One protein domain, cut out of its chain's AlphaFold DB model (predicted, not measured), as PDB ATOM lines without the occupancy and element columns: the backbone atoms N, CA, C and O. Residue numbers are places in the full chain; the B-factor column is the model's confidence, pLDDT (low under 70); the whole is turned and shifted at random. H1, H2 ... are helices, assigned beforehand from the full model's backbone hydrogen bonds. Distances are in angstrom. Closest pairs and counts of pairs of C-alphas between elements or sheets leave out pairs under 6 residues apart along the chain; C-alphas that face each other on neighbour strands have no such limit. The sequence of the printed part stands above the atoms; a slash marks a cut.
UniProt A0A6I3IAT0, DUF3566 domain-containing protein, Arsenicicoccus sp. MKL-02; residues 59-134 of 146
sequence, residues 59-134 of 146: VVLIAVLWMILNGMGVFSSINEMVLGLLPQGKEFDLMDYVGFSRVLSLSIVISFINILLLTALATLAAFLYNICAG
ATOM      1  N   VAL A  59      34.777 -14.197  57.505       97.12
ATOM      2  CA  VAL A  59      35.119 -15.535  56.983       97.12
ATOM      3  C   VAL A  59      33.911 -16.465  57.038       97.12
ATOM      4  O   VAL A  59      33.601 -17.127  56.049       97.12
ATOM      5  N   VAL A  60      33.192 -16.483  58.166       97.19
ATOM      6  CA  VAL A  60      31.966 -17.283  58.312       97.19
ATOM      7  C   VAL A  60      30.907 -16.834  57.302       97.19
ATOM      8  O   VAL A  60      30.298 -17.678  56.649       97.19
ATOM      9  N   LEU A  61      30.731 -15.524  57.115       97.81
ATOM     10  CA  LEU A  61      29.808 -14.957  56.133       97.81
ATOM     11  C   LEU A  61      30.130 -15.447  54.714       97.81
ATOM     12  O   LEU A  61      29.237 -15.898  54.005       97.81
ATOM     13  N   ILE A  62      31.403 -15.399  54.313       97.19
ATOM     14  CA  ILE A  62      31.854 -15.846  52.987       97.19
ATOM     15  C   ILE A  62      31.678 -17.360  52.829       97.19
ATOM     16  O   ILE A  62      31.233 -17.812  51.776       97.19
ATOM     17  N   ALA A  63      31.970 -18.147  53.867       96.44
ATOM     18  CA  ALA A  63      31.773 -19.594  53.846       96.44
ATOM     19  C   ALA A  63      30.292 -19.966  53.669       96.44
ATOM     20  O   ALA A  63      29.958 -20.789  52.816       96.44
ATOM     21  N   VAL A  64      29.399 -19.327  54.430       97.56
ATOM     22  CA  VAL A  64      27.947 -19.530  54.319       97.56
ATOM     23  C   VAL A  64      27.440 -19.078  52.952       97.56
ATOM     24  O   VAL A  64      26.688 -19.806  52.307       97.56
ATOM     25  N   LEU A  65      27.887 -17.917  52.466       97.31
ATOM     26  CA  LEU A  65      27.532 -17.423  51.137       97.31
ATOM     27  C   LEU A  65      27.941 -18.421  50.046       97.31
ATOM     28  O   LEU A  65      27.139 -18.732  49.168       97.31
ATOM     29  N   TRP A  66      29.155 -18.970  50.130       96.50
ATOM     30  CA  TRP A  66      29.622 -19.995  49.201       96.50
ATOM     31  C   TRP A  66      28.730 -21.241  49.231       96.50
ATOM     32  O   TRP A  66      28.332 -21.729  48.175       96.50
ATOM     33  N   MET A  67      28.364 -21.726  50.425       95.81
ATOM     34  CA  MET A  67      27.469 -22.881  50.575       95.81
ATOM     35  C   MET A  67      26.100 -22.635  49.937       95.81
ATOM     36  O   MET A  67      25.577 -23.523  49.270       95.81
ATOM     37  N   ILE A  68      25.541 -21.432  50.099       97.56
ATOM     38  CA  ILE A  68      24.258 -21.053  49.498       97.56
ATOM     39  C   ILE A  68      24.365 -21.042  47.967       97.56
ATOM     40  O   ILE A  68      23.533 -21.645  47.293       97.56
ATOM     41  N   LEU A  69      25.405 -20.415  47.405       96.69
ATOM     42  CA  LEU A  69      25.632 -20.379  45.953       96.69
ATOM     43  C   LEU A  69      25.817 -21.782  45.363       96.69
ATOM     44  O   LEU A  69      25.244 -22.095  44.319       96.69
ATOM     45  N   ASN A  70      26.590 -22.627  46.045       95.44
ATOM     46  CA  ASN A  70      26.805 -24.007  45.635       95.44
ATOM     47  C   ASN A  70      25.516 -24.834  45.726       95.44
ATOM     48  O   ASN A  70      25.194 -25.566  44.796       95.44
ATOM     49  N   GLY A  71      24.741 -24.674  46.802       94.56
ATOM     50  CA  GLY A  71      23.453 -25.348  46.979       94.56
ATOM     51  C   GLY A  71      22.399 -24.940  45.945       94.56
ATOM     52  O   GLY A  71      21.573 -25.761  45.563       94.56
ATOM     53  N   MET A  72      22.458 -23.704  45.443       97.12
ATOM     54  CA  MET A  72      21.619 -23.230  44.333       97.12
ATOM     55  C   MET A  72      22.113 -23.684  42.948       97.12
ATOM     56  O   MET A  72      21.469 -23.377  41.950       97.12
ATOM     57  N   GLY A  73      23.252 -24.378  42.860       94.12
ATOM     58  CA  GLY A  73      23.815 -24.838  41.588       94.12
ATOM     59  C   GLY A  73      24.387 -23.724  40.704       94.12
ATOM     60  O   GLY A  73      24.658 -23.965  39.530       94.12
ATOM     61  N   VAL A  74      24.614 -22.517  41.246       95.81
ATOM     62  CA  VAL A  74      25.102 -21.349  40.485       95.81
ATOM     63  C   VAL A  74      26.404 -21.673  39.754       95.81
ATOM     64  O   VAL A  74      26.557 -21.364  38.574       95.81
ATOM     65  N   PHE A  75      27.334 -22.337  40.440       94.25
ATOM     66  CA  PHE A  75      28.620 -22.711  39.861       94.25
ATOM     67  C   PHE A  75      28.477 -23.736  38.730       94.25
ATOM     68  O   PHE A  75      29.155 -23.606  37.716       94.25
ATOM     69  N   SER A  76      27.559 -24.699  38.854       93.25
ATOM     70  CA  SER A  76      27.267 -25.665  37.789       93.25
ATOM     71  C   SER A  76      26.681 -24.975  36.558       93.25
ATOM     72  O   SER A  76      27.153 -25.210  35.452       93.25
ATOM     73  N   SER A  77      25.719 -24.061  36.734       94.00
ATOM     74  CA  SER A  77      25.137 -23.303  35.617       94.00
ATOM     75  C   SER A  77      26.172 -22.455  34.876       94.00
ATOM     76  O   SER A  77      26.149 -22.387  33.649       94.00
ATOM     77  N   ILE A  78      27.102 -21.826  35.603       93.62
ATOM     78  CA  ILE A  78      28.199 -21.066  34.989       93.62
ATOM     79  C   ILE A  78      29.162 -22.011  34.261       93.62
ATOM     80  O   ILE A  78      29.585 -21.698  33.152       93.62
ATOM     81  N   ASN A  79      29.493 -23.165  34.851       92.62
ATOM     82  CA  ASN A  79      30.382 -24.143  34.226       92.62
ATOM     83  C   ASN A  79      29.819 -24.650  32.887       92.62
ATOM     84  O   ASN A  79      30.529 -24.635  31.887       92.62
ATOM     85  N   GLU A  80      28.530 -24.997  32.843       91.38
ATOM     86  CA  GLU A  80      27.830 -25.409  31.614       91.38
ATOM     87  C   GLU A  80      27.802 -24.297  30.555       91.38
ATOM     88  O   GLU A  80      28.067 -24.538  29.376       91.38
ATOM     89  N   MET A  81      27.549 -23.048  30.969       91.88
ATOM     90  CA  MET A  81      27.592 -21.895  30.064       91.88
ATOM     91  C   MET A  81      28.982 -21.718  29.443       91.88
ATOM     92  O   MET A  81      29.091 -21.442  28.250       91.88
ATOM     93  N   VAL A  82      30.043 -21.871  30.237       89.94
ATOM     94  CA  VAL A  82      31.425 -21.742  29.764       89.94
ATOM     95  C   VAL A  82      31.786 -22.898  28.833       89.94
ATOM     96  O   VAL A  82      32.286 -22.648  27.739       89.94
ATOM     97  N   LEU A  83      31.478 -24.143  29.207       89.25
ATOM     98  CA  LEU A  83      31.722 -25.320  28.368       89.25
ATOM     99  C   LEU A  83      31.013 -25.224  27.010       89.25
ATOM    100  O   LEU A  83      31.594 -25.606  25.997       89.25
ATOM    101  N   GLY A  84      29.815 -24.632  26.957       86.56
ATOM    102  CA  GLY A  84      29.100 -24.375  25.703       86.56
ATOM    103  C   GLY A  84      29.788 -23.380  24.754       86.56
ATOM    104  O   GLY A  84      29.491 -23.373  23.559       86.56
ATOM    105  N   LEU A  85      30.710 -22.551  25.255       87.88
ATOM    106  CA  LEU A  85      31.482 -21.579  24.469       87.88
ATOM    107  C   LEU A  85      32.885 -22.086  24.104       87.88
ATOM    108  O   LEU A  85      33.568 -21.470  23.279       87.88
ATOM    109  N   LEU A  86      33.341 -23.174  24.727       85.00
ATOM    110  CA  LEU A  86      34.667 -23.737  24.502       85.00
ATOM    111  C   LEU A  86      34.659 -24.714  23.309       85.00
ATOM    112  O   LEU A  86      33.696 -25.453  23.105       85.00
ATOM    113  N   PRO A  87      35.745 -24.768  22.515       79.62
ATOM    114  CA  PRO A  87      35.918 -25.806  21.504       79.62
ATOM    115  C   PRO A  87      35.904 -27.210  22.125       79.62
ATOM    116  O   PRO A  87      36.452 -27.423  23.209       79.62
ATOM    117  N   GLN A  88      35.328 -28.172  21.397       76.75
ATOM    118  CA  GLN A  88      35.272 -29.589  21.775       76.75
ATOM    119  C   GLN A  88      36.664 -30.105  22.188       76.75
ATOM    120  O   GLN A  88      37.613 -30.015  21.409       76.75
ATOM    121  N   GLY A  89      36.775 -30.649  23.406       70.75
ATOM    122  CA  GLY A  89      37.999 -31.276  23.925       70.75
ATOM    123  C   GLY A  89      38.801 -30.468  24.952       70.75
ATOM    124  O   GLY A  89      39.873 -30.917  25.349       70.75
ATOM    125  N   LYS A  90      38.319 -29.302  25.405       74.81
ATOM    126  CA  LYS A  90      38.947 -28.569  26.514       74.81
ATOM    127  C   LYS A  90      38.235 -28.857  27.836       74.81
ATOM    128  O   LYS A  90      37.084 -28.477  28.011       74.81
ATOM    129  N   GLU A  91      38.943 -29.497  28.762       76.38
ATOM    130  CA  GLU A  91      38.471 -29.704  30.133       76.38
ATOM    131  C   GLU A  91      38.574 -28.383  30.909       76.38
ATOM    132  O   GLU A  91      39.645 -27.780  31.016       76.38
ATOM    133  N   PHE A  92      37.435 -27.897  31.397       85.19
ATOM    134  CA  PHE A  92      37.336 -26.750  32.291       85.19
ATOM    135  C   PHE A  92      36.380 -27.123  33.418       85.19
ATOM    136  O   PHE A  92      35.228 -27.470  33.155       85.19
ATOM    137  N   ASP A  93      36.861 -27.037  34.654       87.19
ATOM    138  CA  ASP A  93      36.025 -27.122  35.841       87.19
ATOM    139  C   ASP A  93      36.173 -25.828  36.639       87.19
ATOM    140  O   ASP A  93      37.246 -25.463  37.126       87.19
ATOM    141  N   LEU A  94      35.066 -25.106  36.770       89.88
ATOM    142  CA  LEU A  94      35.004 -23.895  37.571       89.88
ATOM    143  C   LEU A  94      35.388 -24.160  39.041       89.88
ATOM    144  O   LEU A  94      35.959 -23.274  39.688       89.88
ATOM    145  N   MET A  95      35.130 -25.362  39.568       90.94
ATOM    146  CA  MET A  95      35.436 -25.712  40.959       90.94
ATOM    147  C   MET A  95      36.927 -25.736  41.283       90.94
ATOM    148  O   MET A  95      37.284 -25.516  42.442       90.94
ATOM    149  N   ASP A  96      37.804 -25.871  40.291       90.38
ATOM    150  CA  ASP A  96      39.250 -25.761  40.511       90.38
ATOM    151  C   ASP A  96      39.665 -24.342  40.934       90.38
ATOM    152  O   ASP A  96      40.637 -24.145  41.673       90.38
ATOM    153  N   TYR A  97      38.898 -23.334  40.511       89.44
ATOM    154  CA  TYR A  97      39.182 -21.924  40.775       89.44
ATOM    155  C   TYR A  97      38.364 -21.360  41.931       89.44
ATOM    156  O   TYR A  97      38.897 -20.621  42.761       89.44
ATOM    157  N   VAL A  98      37.074 -21.700  42.000       92.19
ATOM    158  CA  VAL A  98      36.143 -21.161  43.010       92.19
ATOM    159  C   VAL A  98      35.671 -22.212  44.006       92.19
ATOM    160  O   VAL A  98      34.705 -21.982  44.729       92.19
ATOM    161  N   GLY A  99      36.347 -23.356  44.084       93.69
ATOM    162  CA  GLY A  99      36.044 -24.395  45.057       93.69
ATOM    163  C   GLY A  99      36.164 -23.903  46.498       93.69
ATOM    164  O   GLY A  99      36.904 -22.963  46.811       93.69
ATOM    165  N   PHE A 100      35.461 -24.587  47.401       93.88
ATOM    166  CA  PHE A 100      35.339 -24.200  48.807       93.88
ATOM    167  C   PHE A 100      36.688 -23.912  49.477       93.88
ATOM    168  O   PHE A 100      36.868 -22.863  50.088       93.88
ATOM    169  N   SER A 101      37.665 -24.808  49.311       94.56
ATOM    170  CA  SER A 101      39.004 -24.660  49.899       94.56
ATOM    171  C   SER A 101      39.730 -23.403  49.394       94.56
ATOM    172  O   SER A 101      40.360 -22.672  50.167       94.56
ATOM    173  N   ARG A 102      39.594 -23.083  48.099       94.38
ATOM    174  CA  ARG A 102      40.207 -21.891  47.499       94.38
ATOM    175  C   ARG A 102      39.560 -20.615  48.023       94.38
ATOM    176  O   ARG A 102      40.253 -19.691  48.438       94.38
ATOM    177  N   VAL A 103      38.231 -20.580  48.041       95.50
ATOM    178  CA  VAL A 103      37.471 -19.414  48.505       95.50
ATOM    179  C   VAL A 103      37.697 -19.181  49.994       95.50
ATOM    180  O   VAL A 103      37.924 -18.045  50.406       95.50
ATOM    181  N   LEU A 104      37.719 -20.246  50.799       96.00
ATOM    182  CA  LEU A 104      37.969 -20.155  52.232       96.00
ATOM    183  C   LEU A 104      39.395 -19.668  52.529       96.00
ATOM    184  O   LEU A 104      39.576 -18.772  53.350       96.00
ATOM    185  N   SER A 105      40.406 -20.192  51.830       96.38
ATOM    186  CA  SER A 105      41.792 -19.731  52.001       96.38
ATOM    187  C   SER A 105      41.983 -18.267  51.587       96.38
ATOM    188  O   SER A 105      42.592 -17.502  52.333       96.38
ATOM    189  N   LEU A 106      41.406 -17.839  50.459       96.38
ATOM    190  CA  LEU A 106      41.414 -16.433  50.042       96.38
ATOM    191  C   LEU A 106      40.681 -15.534  51.045       96.38
ATOM    192  O   LEU A 106      41.179 -14.465  51.395       96.38
ATOM    193  N   SER A 107      39.528 -15.980  51.544       96.25
ATOM    194  CA  SER A 107      38.737 -15.266  52.546       96.25
ATOM    195  C   SER A 107      39.525 -15.016  53.831       96.25
ATOM    196  O   SER A 107      39.490 -13.907  54.359       96.25
ATOM    197  N   ILE A 108      40.296 -16.003  54.297       96.62
ATOM    198  CA  ILE A 108      41.164 -15.850  55.470       96.62
ATOM    199  C   ILE A 108      42.204 -14.750  55.230       96.62
ATOM    200  O   ILE A 108      42.363 -13.867  56.070       96.62
ATOM    201  N   VAL A 109      42.877 -14.749  54.075       97.44
ATOM    202  CA  VAL A 109      43.872 -13.714  53.737       97.44
ATOM    203  C   VAL A 109      43.230 -12.326  53.690       97.44
ATOM    204  O   VAL A 109      43.742 -11.382  54.292       97.44
ATOM    205  N   ILE A 110      42.079 -12.202  53.029       95.94
ATOM    206  CA  ILE A 110      41.312 -10.949  52.958       95.94
ATOM    207  C   ILE A 110      40.885 -10.495  54.359       95.94
ATOM    208  O   ILE A 110      40.955  -9.309  54.674       95.94
ATOM    209  N   SER A 111      40.488 -11.430  55.221       96.31
ATOM    210  CA  SER A 111      40.103 -11.152  56.602       96.31
ATOM    211  C   SER A 111      41.266 -10.582  57.411       96.31
ATOM    212  O   SER A 111      41.098  -9.557  58.068       96.31
ATOM    213  N   PHE A 112      42.471 -11.147  57.290       96.38
ATOM    214  CA  PHE A 112      43.670 -10.574  57.910       96.38
ATOM    215  C   PHE A 112      43.940  -9.143  57.440       96.38
ATOM    216  O   PHE A 112      44.209  -8.268  58.263       96.38
ATOM    217  N   ILE A 113      43.817  -8.881  56.137       96.31
ATOM    218  CA  ILE A 113      43.973  -7.530  55.584       96.31
ATOM    219  C   ILE A 113      42.923  -6.587  56.185       96.31
ATOM    220  O   ILE A 113      43.268  -5.508  56.663       96.31
ATOM    221  N   ASN A 114      41.656  -7.004  56.231       94.75
ATOM    222  CA  ASN A 114      40.582  -6.223  56.838       94.75
ATOM    223  C   ASN A 114      40.849  -5.935  58.321       94.75
ATOM    224  O   ASN A 114      40.629  -4.813  58.780       94.75
ATOM    225  N   ILE A 115      41.380  -6.920  59.053       94.56
ATOM    226  CA  ILE A 115      41.697  -6.759  60.468       94.56
ATOM    227  C   ILE A 115      42.724  -5.634  60.664       94.56
ATOM    228  O   ILE A 115      42.581  -4.778  61.546       94.56
ATOM    229  N   LEU A 116      43.752  -5.611  59.815       93.81
ATOM    230  CA  LEU A 116      44.785  -4.579  59.827       93.81
ATOM    231  C   LEU A 116      44.222  -3.212  59.425       93.81
ATOM    232  O   LEU A 116      44.498  -2.224  60.105       93.81
ATOM    233  N   LEU A 117      43.398  -3.156  58.375       93.94
ATOM    234  CA  LEU A 117      42.768  -1.921  57.903       93.94
ATOM    235  C   LEU A 117      41.893  -1.279  58.981       93.94
ATOM    236  O   LEU A 117      42.060  -0.097  59.277       93.94
ATOM    237  N   LEU A 118      40.995  -2.046  59.605       91.44
ATOM    238  CA  LEU A 118      40.120  -1.537  60.666       91.44
ATOM    239  C   LEU A 118      40.912  -1.104  61.903       91.44
ATOM    240  O   LEU A 118      40.597  -0.079  62.506       91.44
ATOM    241  N   THR A 119      41.974  -1.830  62.255       90.44
ATOM    242  CA  THR A 119      42.853  -1.449  63.373       90.44
ATOM    243  C   THR A 119      43.589  -0.136  63.084       90.44
ATOM    244  O   THR A 119      43.648   0.749  63.943       90.44
ATOM    245  N   ALA A 120      44.118   0.029  61.869       89.44
ATOM    246  CA  ALA A 120      44.771   1.262  61.437       89.44
ATOM    247  C   ALA A 120      43.787   2.440  61.421       89.44
ATOM    248  O   ALA A 120      44.094   3.511  61.949       89.44
ATOM    249  N   LEU A 121      42.579   2.223  60.896       88.88
ATOM    250  CA  LEU A 121      41.532   3.239  60.841       88.88
ATOM    251  C   LEU A 121      41.080   3.662  62.244       88.88
ATOM    252  O   LEU A 121      40.909   4.851  62.501       88.88
ATOM    253  N   ALA A 122      40.956   2.721  63.179       87.00
ATOM    254  CA  ALA A 122      40.623   3.030  64.564       87.00
ATOM    255  C   ALA A 122      41.742   3.790  65.289       87.00
ATOM    256  O   ALA A 122      41.470   4.704  66.068       87.00
ATOM    257  N   THR A 123      43.003   3.459  65.001       84.38
ATOM    258  CA  THR A 123      44.160   4.203  65.518       84.38
ATOM    259  C   THR A 123      44.145   5.643  65.004       84.38
ATOM    260  O   THR A 123      44.316   6.583  65.785       84.38
ATOM    261  N   LEU A 124      43.860   5.830  63.711       87.25
ATOM    262  CA  LEU A 124      43.698   7.150  63.108       87.25
ATOM    263  C   LEU A 124      42.519   7.912  63.731       87.25
ATOM    264  O   LEU A 124      42.672   9.082  64.073       87.25
ATOM    265  N   ALA A 125      41.375   7.256  63.946       84.69
ATOM    266  CA  ALA A 125      40.204   7.855  64.584       84.69
ATOM    267  C   ALA A 125      40.499   8.321  66.020       84.69
ATOM    268  O   ALA A 125      40.107   9.426  66.396       84.69
ATOM    269  N   ALA A 126      41.243   7.533  66.804       83.31
ATOM    270  CA  ALA A 126      41.674   7.918  68.148       83.31
ATOM    271  C   ALA A 126      42.591   9.148  68.129       83.31
ATOM    272  O   ALA A 126      42.424  10.072  68.927       83.31
ATOM    273  N   PHE A 127      43.556   9.178  67.206       81.31
ATOM    274  CA  PHE A 127      44.469  10.308  67.054       81.31
ATOM    275  C   PHE A 127      43.730  11.578  66.622       81.31
ATOM    276  O   PHE A 127      43.928  12.645  67.205       81.31
ATOM    277  N   LEU A 128      42.822  11.448  65.655       84.31
ATOM    278  CA  LEU A 128      42.023  12.556  65.150       84.31
ATOM    279  C   LEU A 128      41.087  13.107  66.234       84.31
ATOM    280  O   LEU A 128      41.052  14.317  66.446       84.31
ATOM    281  N   TYR A 129      40.413  12.234  66.993       79.12
ATOM    282  CA  TYR A 129      39.596  12.637  68.140       79.12
ATOM    283  C   TYR A 129      40.417  13.419  69.171       79.12
ATOM    284  O   TYR A 129      39.979  14.470  69.636       79.12
ATOM    285  N   ASN A 130      41.623  12.943  69.495       78.38
ATOM    286  CA  ASN A 130      42.501  13.609  70.456       78.38
ATOM    287  C   ASN A 130      42.897  15.023  70.004       78.38
ATOM    288  O   ASN A 130      42.929  15.937  70.831       78.38
ATOM    289  N   ILE A 131      43.138  15.235  68.704       79.50
ATOM    290  CA  ILE A 131      43.409  16.568  68.143       79.50
ATOM    291  C   ILE A 131      42.160  17.454  68.224       79.50
ATOM    292  O   ILE A 131      42.231  18.574  68.732       79.50
ATOM    293  N   CYS A 132      41.004  16.954  67.782       77.81
ATOM    294  CA  CYS A 132      39.747  17.703  67.821       77.81
ATOM    295  C   CYS A 132      39.356  18.103  69.255       77.81
ATOM    296  O   CYS A 132      38.980  19.249  69.500       77.81
ATOM    297  N   ALA A 133      39.506  17.197  70.224       70.06
ATOM    298  CA  ALA A 133      39.223  17.453  71.635       70.06
ATOM    299  C   ALA A 133      40.198  18.467  72.264       70.06
ATOM    300  O   ALA A 133      39.818  19.216  73.169       70.06
ATOM    301  N   GLY A 134      41.444  18.518  71.782       67.19
ATOM    302  CA  GLY A 134      42.420  19.535  72.174       67.19
ATOM    303  C   GLY A 134      42.066  20.939  71.673       67.19
ATOM    304  O   GLY A 134      42.290  21.906  72.396       67.19
TER     305      GLY A 134
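Overview. This is residues 59 to 134 of the 146 residues of the protein "DUF3566 domain-containing protein" of Arsenicicoccus sp. MKL-02 (UniProt A0A6I3IAT0). A long, unbent helix, H4, sticks far out of a small helical body as an arm, residues 113 to 134 standing free. In the body, H1 packs on the first part of H4, H2 makes a corner with H1, and a loop leads back to the short H3 before H4; residues 84 to 90 of the loop stick out at the other end. The printed part has 76 residues with four named helices, H1 to H4 in order, and no named strand; its class is all helix. It is extended, with a radius of gyration of the C-alphas of 20.4 A and spans of 70 by 24 by 17 A.

Arrangement. H1, residues 59 to 71, and H2, residues 74 to 83, are close but not clearly touching: their closest C-alphas, Leu 69 and Phe 75, are 7.2 A apart. They run the same way at a steep tilt of 61 degrees. H1 touches H4, residues 100 to 134, through residues 100 to 111 of H4 alone; the closest C-alphas, Val 59 and Ser 107, are 5.7 A apart. They run opposite ways at 37 degrees, only just a steep tilt. H2 is close to but not clearly touching H3, residues 95 to 98, with the closest C-alphas, Phe 75 and Met 95, 7.5 A apart. H3 and H4 meet only through their link. H2 and H4 are apart. In H1, H2 and H4 every O i to N i+4 pair is within hydrogen-bond range; H3 is too short for such a pair.

Along the chain. H1 begins at C-alpha 59 (35.119, -15.535, 56.983) and is 18.2 A long. H2 is 14.4 A long and H3 5.0 A. H4 is 50.1 A long, from C-alpha 100 (35.339, -24.200, 48.807) to C-alpha 134 (42.420, 19.535, 72.174).

Size, cuts and confidence. The two C-alphas farthest apart, Gln 88 and Gly 134, are 70.7 A apart. The printed part has no cut. The link from H2 to H3 is long, with 11 residues. Mean pLDDT of the printed part is 90.2, and residue 134 is under 70.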